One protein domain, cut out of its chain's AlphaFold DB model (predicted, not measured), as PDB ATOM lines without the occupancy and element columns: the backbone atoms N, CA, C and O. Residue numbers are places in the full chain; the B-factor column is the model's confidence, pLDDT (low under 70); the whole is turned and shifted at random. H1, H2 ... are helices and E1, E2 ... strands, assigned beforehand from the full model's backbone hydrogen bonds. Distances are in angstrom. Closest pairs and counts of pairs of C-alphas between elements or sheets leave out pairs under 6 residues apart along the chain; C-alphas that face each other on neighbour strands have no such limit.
ATOM      1  N   TYR A  10     159.730 132.401 119.838       86.19
ATOM      2  CA  TYR A  10     158.478 133.158 119.897       86.19
ATOM      3  C   TYR A  10     158.068 133.658 118.508       86.19
ATOM      4  O   TYR A  10     158.921 133.921 117.665       86.19
ATOM      5  N   ILE A  11     156.758 133.768 118.279       87.56
ATOM      6  CA  ILE A  11     156.164 134.290 117.039       87.56
ATOM      7  C   ILE A  11     155.622 135.693 117.331       87.56
ATOM      8  O   ILE A  11     155.010 135.907 118.378       87.56
ATOM      9  N   LEU A  12     155.855 136.649 116.435       86.94
ATOM     10  CA  LEU A  12     155.251 137.984 116.480       86.94
ATOM     11  C   LEU A  12     153.892 138.006 115.754       86.94
ATOM     12  O   LEU A  12     153.665 137.167 114.885       86.94
ATOM     13  N   PRO A  13     153.011 138.993 116.012       86.12
ATOM     14  CA  PRO A  13     151.737 139.136 115.291       86.12
ATOM     15  C   PRO A  13     151.874 139.232 113.763       86.12
ATOM     16  O   PRO A  13     150.937 138.928 113.036       86.12
ATOM     17  N   THR A  14     153.047 139.640 113.273       77.50
ATOM     18  CA  THR A  14     153.416 139.695 111.849       77.50
ATOM     19  C   THR A  14     153.748 138.325 111.247       77.50
ATOM     20  O   THR A  14     154.084 138.245 110.070       77.50
ATOM     21  N   GLY A  15     153.701 137.249 112.042       75.44
ATOM     22  CA  GLY A  15     154.076 135.895 111.633       75.44
ATOM     23  C   GLY A  15     155.583 135.615 111.691       75.44
ATOM     24  O   GLY A  15     156.020 134.506 111.405       75.44
ATOM     25  N   GLN A  16     156.413 136.585 112.074       84.56
ATOM     26  CA  GLN A  16     157.865 136.395 112.169       84.56
ATOM     27  C   GLN A  16     158.236 135.553 113.400       84.56
ATOM     28  O   GLN A  16     157.783 135.844 114.508       84.56
ATOM     29  N   ILE A  17     159.101 134.551 113.226       85.12
ATOM     30  CA  ILE A  17     159.600 133.684 114.301       85.12
ATOM     31  C   ILE A  17     161.000 134.128 114.711       85.12
ATOM     32  O   ILE A  17     161.890 134.269 113.873       85.12
ATOM     33  N   PHE A  18     161.210 134.285 116.011       85.25
ATOM     34  CA  PHE A  18     162.489 134.637 116.613       85.25
ATOM     35  C   PHE A  18     162.941 133.559 117.586       85.25
ATOM     36  O   PHE A  18     162.134 132.982 118.321       85.25
ATOM     37  N   GLN A  19     164.250 133.327 117.634       87.00
ATOM     38  CA  GLN A  19     164.863 132.561 118.710       87.00
ATOM     39  C   GLN A  19     165.057 133.463 119.935       87.00
ATOM     40  O   GLN A  19     165.467 134.615 119.823       87.00
ATOM     41  N   TYR A  20     164.784 132.950 121.131       76.12
ATOM     42  CA  TYR A  20     164.990 133.673 122.382       76.12
ATOM     43  C   TYR A  20     166.492 133.939 122.592       76.12
ATOM     44  O   TYR A  20     167.282 132.996 122.619       76.12
ATOM     45  N   PHE A  21     166.876 135.218 122.705       72.12
ATOM     46  CA  PHE A  21     168.261 135.733 122.624       72.12
ATOM     47  C   PHE A  21     168.964 135.590 121.257       72.12
ATOM     48  O   PHE A  21     170.173 135.806 121.171       72.12
ATOM     49  N   GLY A  22     168.225 135.276 120.191       76.19
ATOM     50  CA  GLY A  22     168.712 135.220 118.812       76.19
ATOM     51  C   GLY A  22     167.993 136.201 117.880       76.19
ATOM     52  O   GLY A  22     167.222 137.057 118.314       76.19
ATOM     53  N   GLY A  23     168.279 136.090 116.582       79.88
ATOM     54  CA  GLY A  23     167.627 136.873 115.529       79.88
ATOM     55  C   GLY A  23     166.326 136.244 115.022       79.88
ATOM     56  O   GLY A  23     165.848 135.236 115.554       79.88
ATOM     57  N   GLN A  24     165.760 136.840 113.969       85.19
ATOM     58  CA  GLN A  24     164.656 136.234 113.230       85.19
ATOM     59  C   GLN A  24     165.157 134.956 112.547       85.19
ATOM     60  O   GLN A  24     166.187 134.974 111.877       85.19
ATOM     61  N   VAL A  25     164.428 133.859 112.723       78.88
ATOM     62  CA  VAL A  25     164.766 132.538 112.170       78.88
ATOM     63  C   VAL A  25     163.748 132.042 111.145       78.88
ATOM     64  O   VAL A  25     163.995 131.043 110.481       78.88
ATOM     65  N   GLY A  26     162.610 132.723 110.994       77.81
ATOM     66  CA  GLY A  26     161.617 132.364 109.989       77.81
ATOM     67  C   GLY A  26     160.424 133.309 109.935       77.81
ATOM     68  O   GLY A  26     160.353 134.299 110.672       77.81
ATOM     69  N   GLN A  27     159.484 132.992 109.051       80.50
ATOM     70  CA  GLN A  27     158.193 133.657 108.930       80.50
ATOM     71  C   GLN A  27     157.132 132.618 108.575       80.50
ATOM     72  O   GLN A  27     157.371 131.733 107.757       80.50
ATOM     73  N   VAL A  28     155.983 132.715 109.229       75.00
ATOM     74  CA  VAL A  28     154.824 131.842 109.048       75.00
ATOM     75  C   VAL A  28     153.580 132.688 108.851       75.00
ATOM     76  O   VAL A  28     153.597 133.895 109.099       75.00
ATOM     77  N   ASP A  29     152.499 132.062 108.401       76.12
ATOM     78  CA  ASP A  29     151.216 132.745 108.315       76.12
ATOM     79  C   ASP A  29     150.807 133.325 109.680       76.12
ATOM     80  O   ASP A  29     151.033 132.728 110.738       76.12
ATOM     81  N   THR A  30     150.198 134.509 109.661       79.56
ATOM     82  CA  THR A  30     149.803 135.223 110.886       79.56
ATOM     83  C   THR A  30     148.805 134.441 111.749       79.56
ATOM     84  O   THR A  30     148.743 134.666 112.959       79.56
ATOM     85  N   SER A  31     148.079 133.470 111.183       73.44
ATOM     86  CA  SER A  31     147.194 132.562 111.926       73.44
ATOM     87  C   SER A  31     147.926 131.737 112.993       73.44
ATOM     88  O   SER A  31     147.367 131.504 114.067       73.44
ATOM     89  N   TYR A  32     149.203 131.400 112.787       79.44
ATOM     90  CA  TYR A  32     150.015 130.666 113.768       79.44
ATOM     91  C   TYR A  32     150.389 131.495 115.005       79.44
ATOM     92  O   TYR A  32     150.790 130.936 116.023       79.44
ATOM     93  N   TYR A  33     150.235 132.823 114.970       84.44
ATOM     94  CA  TYR A  33     150.340 133.644 116.180       84.44
ATOM     95  C   TYR A  33     149.125 133.453 117.105       84.44
ATOM     96  O   TYR A  33     149.267 133.486 118.327       84.44
ATOM     97  N   ALA A  34     147.936 133.241 116.530       79.06
ATOM     98  CA  ALA A  34     146.702 133.029 117.285       79.06
ATOM     99  C   ALA A  34     146.620 131.617 117.891       79.06
ATOM    100  O   ALA A  34     146.076 131.459 118.984       79.06
ATOM    101  N   ASP A  35     147.201 130.621 117.217       81.69
ATOM    102  CA  ASP A  35     147.356 129.257 117.727       81.69
ATOM    103  C   ASP A  35     148.777 128.713 117.466       81.69
ATOM    104  O   ASP A  35     149.003 127.980 116.498       81.69
ATOM    105  N   PRO A  36     149.756 129.031 118.334       80.69
ATOM    106  CA  PRO A  36     151.127 128.546 118.182       80.69
ATOM    107  C   PRO A  36     151.268 127.029 118.347       80.69
ATOM    108  O   PRO A  36     152.290 126.474 117.949       80.69
ATOM    109  N   GLN A  37     150.276 126.351 118.941       80.00
ATOM    110  CA  GLN A  37     150.308 124.898 119.088       80.00
ATOM    111  C   GLN A  37     150.094 124.223 117.731       80.00
ATOM    112  O   GLN A  37     150.791 123.264 117.432       80.00
ATOM    113  N   SER A  38     149.258 124.793 116.857       76.56
ATOM    114  CA  SER A  38     149.101 124.313 115.476       76.56
ATOM    115  C   SER A  38     150.391 124.377 114.640       76.56
ATOM    116  O   SER A  38     150.560 123.574 113.728       76.56
ATOM    117  N   PHE A  39     151.324 125.286 114.961       77.69
ATOM    118  CA  PHE A  39     152.655 125.334 114.339       77.69
ATOM    119  C   PHE A  39     153.585 124.236 114.871       77.69
ATOM    120  O   PHE A  39     154.380 123.685 114.121       77.69
ATOM    121  N   ILE A  40     153.489 123.911 116.166       75.00
ATOM    122  CA  ILE A  40     154.252 122.818 116.792       75.00
ATOM    123  C   ILE A  40     153.727 121.454 116.321       75.00
ATOM    124  O   ILE A  40     154.512 120.544 116.070       75.00
ATOM    125  N   ASP A  41     152.406 121.328 116.193       70.00
ATOM    126  CA  ASP A  41     151.710 120.104 115.790       70.00
ATOM    127  C   ASP A  41     151.699 119.909 114.265       70.00
ATOM    128  O   ASP A  41     151.296 118.850 113.775       70.00
ATOM    129  N   ALA A  42     152.144 120.915 113.503       61.22
ATOM    130  CA  ALA A  42     152.369 120.788 112.075       61.22
ATOM    131  C   ALA A  42     153.499 119.774 111.840       61.22
ATOM    132  O   ALA A  42     154.686 120.093 111.911       61.22
ATOM    133  N   GLY A  43     153.126 118.523 111.561       57.00
ATOM    134  CA  GLY A  43     154.045 117.538 110.993       57.00
ATOM    135  C   GLY A  43     154.630 118.038 109.662       57.00
ATOM    136  O   GLY A  43     154.114 119.007 109.095       57.00
ATOM    137  N   PRO A  44     155.692 117.400 109.130       49.88
ATOM    138  CA  PRO A  44     156.218 117.760 107.818       49.88
ATOM    139  C   PRO A  44     155.072 117.707 106.807       49.88
ATOM    140  O   PRO A  44     154.457 116.660 106.612       49.88
ATOM    141  N   ALA A  45     154.744 118.857 106.220       44.16
ATOM    142  CA  ALA A  45     153.723 118.924 105.195       44.16
ATOM    143  C   ALA A  45     154.185 118.054 104.020       44.16
ATOM    144  O   ALA A  45     155.171 118.379 103.356       44.16
ATOM    145  N   GLU A  46     153.499 116.940 103.767       45.31
ATOM    146  CA  GLU A  46     153.638 116.248 102.492       45.31
ATOM    147  C   GLU A  46     153.039 117.162 101.425       45.31
ATOM    148  O   GLU A  46     151.820 117.250 101.278       45.31
ATOM    149  N   ILE A  47     153.895 117.887 100.703       49.59
ATOM    150  CA  ILE A  47     153.482 118.556  99.472       49.59
ATOM    151  C   ILE A  47     153.188 117.427  98.470       49.59
ATOM    152  O   ILE A  47     154.105 116.665  98.133       49.59
ATOM    153  N   PRO A  48     151.931 117.253  98.018       46.41
ATOM    154  CA  PRO A  48     151.581 116.175  97.102       46.41
ATOM    155  C   PRO A  48     152.439 116.266  95.834       46.41
ATOM    156  O   PRO A  48     152.485 117.315  95.201       46.41
ATOM    157  N   GLY A  49     153.120 115.177  95.468       56.44
ATOM    158  CA  GLY A  49     153.947 115.100  94.253       56.44
ATOM    159  C   GLY A  49     155.464 115.050  94.475       56.44
ATOM    160  O   GLY A  49     156.162 114.545  93.601       56.44
ATOM    161  N   LEU A  50     155.984 115.427  95.654       58.44
ATOM    162  CA  LEU A  50     157.436 115.421  95.933       58.44
ATOM    163  C   LEU A  50     158.099 114.040  95.795       58.44
ATOM    164  O   LEU A  50     159.265 113.949  95.419       58.44
ATOM    165  N   ALA A  51     157.369 112.952  96.062       58.72
ATOM    166  CA  ALA A  51     157.892 111.592  95.902       58.72
ATOM    167  C   ALA A  51     158.259 111.253  94.443       58.72
ATOM    168  O   ALA A  51     159.033 110.328  94.214       58.72
ATOM    169  N   GLN A  52     157.729 111.991  93.459       65.00
ATOM    170  CA  GLN A  52     158.072 111.822  92.044       65.00
ATOM    171  C   GLN A  52     159.383 112.524  91.668       65.00
ATOM    172  O   GLN A  52     159.965 112.199  90.638       65.00
ATOM    173  N   PHE A  53     159.882 113.441  92.508       71.56
ATOM    174  CA  PHE A  53     161.138 114.150  92.254       71.56
ATOM    175  C   PHE A  53     162.353 113.280  92.498       71.56
ATOM    176  O   PHE A  53     163.450 113.655  92.111       71.56
ATOM    177  N   VAL A  54     162.197 112.147  93.175       74.56
ATOM    178  CA  VAL A  54     163.329 111.371  93.657       74.56
ATOM    179  C   VAL A  54     163.209 109.938  93.162       74.56
ATOM    180  O   VAL A  54     162.208 109.270  93.397       74.56
ATOM    181  N   SER A  55     164.240 109.449  92.481       81.25
ATOM    182  CA  SER A  55     164.338 108.055  92.044       81.25
ATOM    183  C   SER A  55     165.693 107.469  92.417       81.25
ATOM    184  O   SER A  55     166.678 108.192  92.569       81.25
ATOM    185  N   MET A  56     165.738 106.150  92.588       80.50
ATOM    186  CA  MET A  56     166.952 105.426  92.953       80.50
ATOM    187  C   MET A  56     167.182 104.298  91.949       80.50
ATOM    188  O   MET A  56     166.306 103.451  91.770       80.50
ATOM    189  N   ASP A  57     168.361 104.267  91.328       82.81
ATOM    190  CA  ASP A  57     168.832 103.132  90.530       82.81
ATOM    191  C   ASP A  57     170.181 102.652  91.078       82.81
ATOM    192  O   ASP A  57     171.188 103.365  91.064       82.81
ATOM    193  N   GLY A  58     170.187 101.447  91.650       81.31
ATOM    194  CA  GLY A  58     171.321 100.926  92.408       81.31
ATOM    195  C   GLY A  58     171.749 101.877  93.535       81.31
ATOM    196  O   GLY A  58     171.007 102.086  94.491       81.31
ATOM    197  N   ASN A  59     172.954 102.443  93.409       82.75
ATOM    198  CA  ASN A  59     173.535 103.390  94.369       82.75
ATOM    199  C   ASN A  59     173.416 104.864  93.927       82.75
ATOM    200  O   ASN A  59     174.038 105.726  94.546       82.75
ATOM    201  N   VAL A  60     172.671 105.166  92.860       80.00
ATOM    202  CA  VAL A  60     172.511 106.529  92.336       80.00
ATOM    203  C   VAL A  60     171.127 107.063  92.692       80.00
ATOM    204  O   VAL A  60     170.116 106.546  92.221       80.00
ATOM    205  N   LEU A  61     171.105 108.122  93.501       83.19
ATOM    206  CA  LEU A  61     169.915 108.917  93.791       83.19
ATOM    207  C   LEU A  61     169.806 110.041  92.756       83.19
ATOM    208  O   LEU A  61     170.691 110.893  92.682       83.19
ATOM    209  N   THR A  62     168.732 110.054  91.973       80.00
ATOM    210  CA  THR A  62     168.434 111.136  91.025       80.00
ATOM    211  C   THR A  62     167.324 112.002  91.597       80.00
ATOM    212  O   THR A  62     166.258 111.488  91.932       80.00
ATOM    213  N   ILE A  63     167.581 113.307  91.694       81.75
ATOM    214  CA  ILE A  63     166.611 114.312  92.133       81.75
ATOM    215  C   ILE A  63     166.280 115.196  90.926       81.75
ATOM    216  O   ILE A  63     167.161 115.881  90.413       81.75
ATOM    217  N   SER A  64     165.033 115.162  90.470       76.31
ATOM    218  CA  SER A  64     164.499 115.925  89.342       76.31
ATOM    219  C   SER A  64     163.213 116.628  89.786       76.31
ATOM    220  O   SER A  64     162.130 116.060  89.636       76.31
ATOM    221  N   PRO A  65     163.321 117.823  90.389       72.00
ATOM    222  CA  PRO A  65     162.163 118.648  90.708       72.00
ATOM    223  C   PRO A  65     161.347 118.970  89.452       72.00
ATOM    224  O   PRO A  65     161.893 118.973  88.346       72.00
ATOM    225  N   ASP A  66     160.052 119.236  89.623       67.38
ATOM    226  CA  ASP A  66     159.231 119.814  88.554       67.38
ATOM    227  C   ASP A  66     159.823 121.163  88.130       67.38
ATOM    228  O   ASP A  66     160.373 121.884  88.968       67.38
ATOM    229  N   ILE A  67     159.698 121.497  86.845       60.94
ATOM    230  CA  ILE A  67     160.233 122.732  86.264       60.94
ATOM    231  C   ILE A  67     159.685 123.967  86.990       60.94
ATOM    232  O   ILE A  67     160.428 124.907  87.233       60.94
ATOM    233  N   SER A  68     158.442 123.908  87.480       59.81
ATOM    234  CA  SER A  68     157.806 125.018  88.193       59.81
ATOM    235  C   SER A  68     158.094 125.065  89.705       59.81
ATOM    236  O   SER A  68     157.482 125.860  90.424       59.81
ATOM    237  N   PHE A  69     158.918 124.161  90.253       66.00
ATOM    238  CA  PHE A  69     159.147 124.081  91.699       66.00
ATOM    239  C   PHE A  69     160.314 124.977  92.138       66.00
ATOM    240  O   PHE A  69     161.477 124.651  91.927       66.00
ATOM    241  N   VAL A  70     160.005 126.061  92.857       65.94
ATOM    242  CA  VAL A  70     160.992 126.923  93.530       65.94
ATOM    243  C   VAL A  70     160.804 126.815  95.041       65.94
ATOM    244  O   VAL A  70     159.703 127.001  95.560       65.94
ATOM    245  N   GLY A  71     161.878 126.515  95.772       67.88
ATOM    246  CA  GLY A  71     161.816 126.324  97.220       67.88
ATOM    247  C   GLY A  71     162.779 125.261  97.733       67.88
ATOM    248  O   GLY A  71     163.601 124.726  96.993       67.88
ATOM    249  N   SER A  72     162.704 124.957  99.030       68.19
ATOM    250  CA  SER A  72     163.539 123.924  99.655       68.19
ATOM    251  C   SER A  72     162.706 122.745 100.143       68.19
ATOM    252  O   SER A  72     161.643 122.940 100.728       68.19
ATOM    253  N   PHE A  73     163.208 121.529  99.952       73.69
ATOM    254  CA  PHE A  73     162.625 120.300 100.490       73.69
ATOM    255  C   PHE A  73     163.712 119.394 101.066       73.69
ATOM    256  O   PHE A  73     164.878 119.479 100.689       73.69
ATOM    257  N   ASN A  74     163.333 118.515 101.992       75.00
ATOM    258  CA  ASN A  74     164.250 117.540 102.574       75.00
ATOM    259  C   ASN A  74     164.077 116.183 101.892       75.00
ATOM    260  O   ASN A  74     162.954 115.716 101.709       75.00
ATOM    261  N   VAL A  75     165.192 115.536 101.558       76.69
ATOM    262  CA  VAL A  75     165.235 114.167 101.044       76.69
ATOM    263  C   VAL A  75     165.767 113.264 102.145       76.69
ATOM    264  O   VAL A  75     166.853 113.493 102.678       76.69
ATOM    265  N   GLN A  76     164.993 112.235 102.483       80.94
ATOM    266  CA  GLN A  76     165.369 111.224 103.462       80.94
ATOM    267  C   GLN A  76     165.710 109.914 102.747       80.94
ATOM    268  O   GLN A  76     164.882 109.355 102.030       80.94
ATOM    269  N   VAL A  77     166.925 109.409 102.957       80.31
ATOM    270  CA  VAL A  77     167.400 108.138 102.397       80.31
ATOM    271  C   VAL A  77     167.466 107.109 103.515       80.31
ATOM    272  O   VAL A  77     168.076 107.341 104.555       80.31
ATOM    273  N   THR A  78     166.840 105.954 103.292       82.75
ATOM    274  CA  THR A  78     166.828 104.847 104.252       82.75
ATOM    275  C   THR A  78     167.576 103.650 103.678       82.75
ATOM    276  O   THR A  78     167.185 103.116 102.642       82.75
ATOM    277  N   ALA A  79     168.626 103.199 104.363       79.81
ATOM    278  CA  ALA A  79     169.371 101.990 104.022       79.81
ATOM    279  C   ALA A  79     169.084 100.879 105.043       79.81
ATOM    280  O   ALA A  79     169.151 101.095 106.254       79.81
ATOM    281  N   THR A  80     168.779  99.672 104.566       80.69
ATOM    282  CA  THR A  80     168.531  98.495 105.412       80.69
ATOM    283  C   THR A  80     169.158  97.249 104.799       80.69
ATOM    284  O   THR A  80     169.148  97.073 103.583       80.69
ATOM    285  N   ASP A  81     169.685  96.365 105.641       79.75
ATOM    286  CA  ASP A  81     170.168  95.033 105.261       79.75
ATOM    287  C   ASP A  81     169.120  93.933 105.530       79.75
ATOM    288  O   ASP A  81     169.420  92.746 105.427       79.75
ATOM    289  N   SER A  82     167.878  94.321 105.856       72.06
ATOM    290  CA  SER A  82     166.760  93.444 106.257       72.06
ATOM    291  C   SER A  82     166.965  92.662 107.567       72.06
ATOM    292  O   SER A  82     166.111  91.848 107.923       72.06
ATOM    293  N   VAL A  83     168.065  92.891 108.294       70.56
ATOM    294  CA  VAL A  83     168.436  92.153 109.517       70.56
ATOM    295  C   VAL A  83     168.616  93.094 110.717       70.56
ATOM    296  O   VAL A  83     168.327  92.709 111.850       70.56
ATOM    297  N   THR A  84     169.047  94.333 110.481       67.31
ATOM    298  CA  THR A  84     169.259  95.380 111.487       67.31
ATOM    299  C   THR A  84     168.296  96.555 111.311       67.31
ATOM    300  O   THR A  84     167.594  96.673 110.302       67.31
ATOM    301  N   ALA A  85     168.218  97.416 112.332       71.75
ATOM    302  CA  ALA A  85     167.421  98.635 112.252       71.75
ATOM    303  C   ALA A  85     167.934  99.518 111.096       71.75
ATOM    304  O   ALA A  85     169.150  99.687 110.972       71.75
ATOM    305  N   PRO A  86     167.039 100.066 110.258       78.88
ATOM    306  CA  PRO A  86     167.437 100.892 109.127       78.88
ATOM    307  C   PRO A  86     168.233 102.119 109.584       78.88
ATOM    308  O   PRO A  86     167.911 102.732 110.603       78.88
ATOM    309  N   VAL A  87     169.249 102.492 108.805       80.00
ATOM    310  CA  VAL A  87     169.961 103.763 108.970       80.00
ATOM    311  C   VAL A  87     169.303 104.785 108.060       80.00
ATOM    312  O   VAL A  87     169.100 104.531 106.873       80.00
ATOM    313  N   VAL A  88     168.960 105.928 108.639       82.25
ATOM    314  CA  VAL A  88     168.267 107.016 107.961       82.25
ATOM    315  C   VAL A  88     169.178 108.232 107.957       82.25
ATOM    316  O   VAL A  88     169.675 108.620 109.014       82.25
ATOM    317  N   ASP A  89     169.374 108.822 106.785       82.69
ATOM    318  CA  ASP A  89     170.054 110.105 106.630       82.69
ATOM    319  C   ASP A  89     169.145 111.087 105.887       82.69
ATOM    320  O   ASP A  89     168.342 110.684 105.042       82.69
ATOM    321  N   THR A  90     169.252 112.370 106.219       79.94
ATOM    322  CA  THR A  90     168.391 113.420 105.668       79.94
ATOM    323  C   THR A  90     169.238 114.609 105.249       79.94
ATOM    324  O   THR A  90     170.033 115.118 106.037       79.94
ATOM    325  N   PHE A  91     169.013 115.115 104.040       77.62
ATOM    326  CA  PHE A  91     169.633 116.348 103.556       77.62
ATOM    327  C   PHE A  91     168.602 117.258 102.882       77.62
ATOM    328  O   PHE A  91     167.561 116.798 102.416       77.62
ATOM    329  N   SER A  92     168.887 118.559 102.841       72.94
ATOM    330  CA  SER A  92     168.033 119.563 102.201       72.94
ATOM    331  C   SER A  92     168.471 119.831 100.765       72.94
ATOM    332  O   SER A  92     169.660 120.010 100.499       72.94
ATOM    333  N   VAL A  93     167.505 119.934  99.861       75.19
ATOM    334  CA  VAL A  93     167.669 120.391  98.481       75.19
ATOM    335  C   VAL A  93     166.963 121.731  98.348       75.19
ATOM    336  O   VAL A  93     165.793 121.843  98.706       75.19
ATOM    337  N   THR A  94     167.661 122.736  97.825       72.94
ATOM    338  CA  THR A  94     167.092 124.051  97.509       72.94
ATOM    339  C   THR A  94     167.100 124.248  96.001       72.94
ATOM    340  O   THR A  94     168.155 124.153  95.375       72.94
ATOM    341  N   VAL A  95     165.931 124.531  95.433       73.62
ATOM    342  CA  VAL A  95     165.744 124.893  94.027       73.62
ATOM    343  C   VAL A  95     165.544 126.404  93.954       73.62
ATOM    344  O   VAL A  95     164.627 126.940  94.578       73.62
ATOM    345  N   ASN A  96     166.441 127.085  93.239       71.19
ATOM    346  CA  ASN A  96     166.403 128.534  93.034       71.19
ATOM    347  C   ASN A  96     165.790 128.845  91.669       71.19
ATOM    348  O   ASN A  96     166.071 128.121  90.715       71.19
TER     349      ASN A  96
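Overview. This is residues 10 to 96 of the 774 residues of an uncharacterized protein of Phycisphaerales bacterium (UniProt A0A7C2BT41). Two loosely joined lobes are strung along one chain, with a bare connecting stretch, residues 41 to 49, between them. The larger lobe has a long two-stranded hairpin, E5 and E6, and off one side of it a short hairpin, E3 and E4, led into by the small helix H3; the smaller lobe has another short hairpin, E1 and E2, followed by two small helices, H1 and H2. The 87 printed residues have three named helices and six named strands, in the order E1 E2 H1 H2 H3 E3 E4 E5 E6, and the strands form three separate two-stranded antiparallel sheets, E1 - E2, E3 - E4 and E5 - E6. The class is mixed, helices and strands, with 13 residues in helices and 34 in strands. The whole is loose, with a radius of gyration of the C-alphas of 17.3 A, and its C-alphas span 49 by 36 by 24 A along the three main axes.

Along the chain. E5 takes residues 71 to 79 and measures 26.4 A from first to last C-alpha; C-alpha 71 is at (161.816, 126.324, 97.220). E6 takes residues 87 to 95, 26.2 A, and ends at C-alpha 95, (165.744, 124.893, 94.027). E3 is residues 54 to 57, 10.4 A, and E4 is residues 60 to 63, 9.8 A. Before them comes H3, residues 50 to 53, 5.4 A. In the other lobe E1 is residues 16 to 19, 10.3 A, and begins at C-alpha 16, (157.865, 136.395, 112.169). E2 is residues 24 to 27, 8.2 A. H1 is residues 31 to 34, 5.4 A, and H2 is residues 36 to 40, 6.7 A.

Arrangement. E5 and E6 form a hairpin, antiparallel with an angle of 159 degrees between their directions. Among their N and O pairs within hydrogen-bond range are N 75 and O 91 at 2.8 A and N 79 and O 87 at 2.9 A. H3 and E5 are near each other, with 5 pairs of C-alphas within 10 A. E3 and E5 are only just apart, their closest C-alphas 8.1 A from each other. E4 and E5 are apart, although they follow each other in the chain. E3 and E4 form an antiparallel hairpin at 160 degrees, with N 55 and O 62 at 2.9 A and N 62 and O 55 at 2.8 A within hydrogen-bond range. The closest C-alphas of H3 and E4 are those of Phe 53 and Ile 63, 5.5 A apart. H2 and H3 are apart, and E1 and E2 are apart from E5 and E6. E1 and E2 form the third hairpin, antiparallel at 148 degrees, with N 17 and O 26 within hydrogen-bond range at 2.9 A and N 25 and O 17 at 2.8 A. Residues 10 to 11 also pair, antiparallel, with residues 17 to 18 of E1. H1 and H2 are close but not clearly touching; their closest C-alphas are those of Tyr 32 and Phe 39, 6.0 A apart. In H2 every O i to N i+4 pair is within hydrogen-bond range, while H1 and H3 are too short for such a pair.

Size, cuts and confidence. The two C-alphas farthest apart are those of Pro 13 and Val 83, at 50.2 A. The first and last printed C-alphas, of Tyr 10 and Asn 96, are 28.4 A apart. The printed part has no cut. No link is long; those from H2 to H3, E4 to E5 and E5 to E6 are short, and the other five are tight. The mean pLDDT of the printed part is 74.4, and 19 residues are under 70: residues 42 to 52, residues 66 to 72 and residue 84.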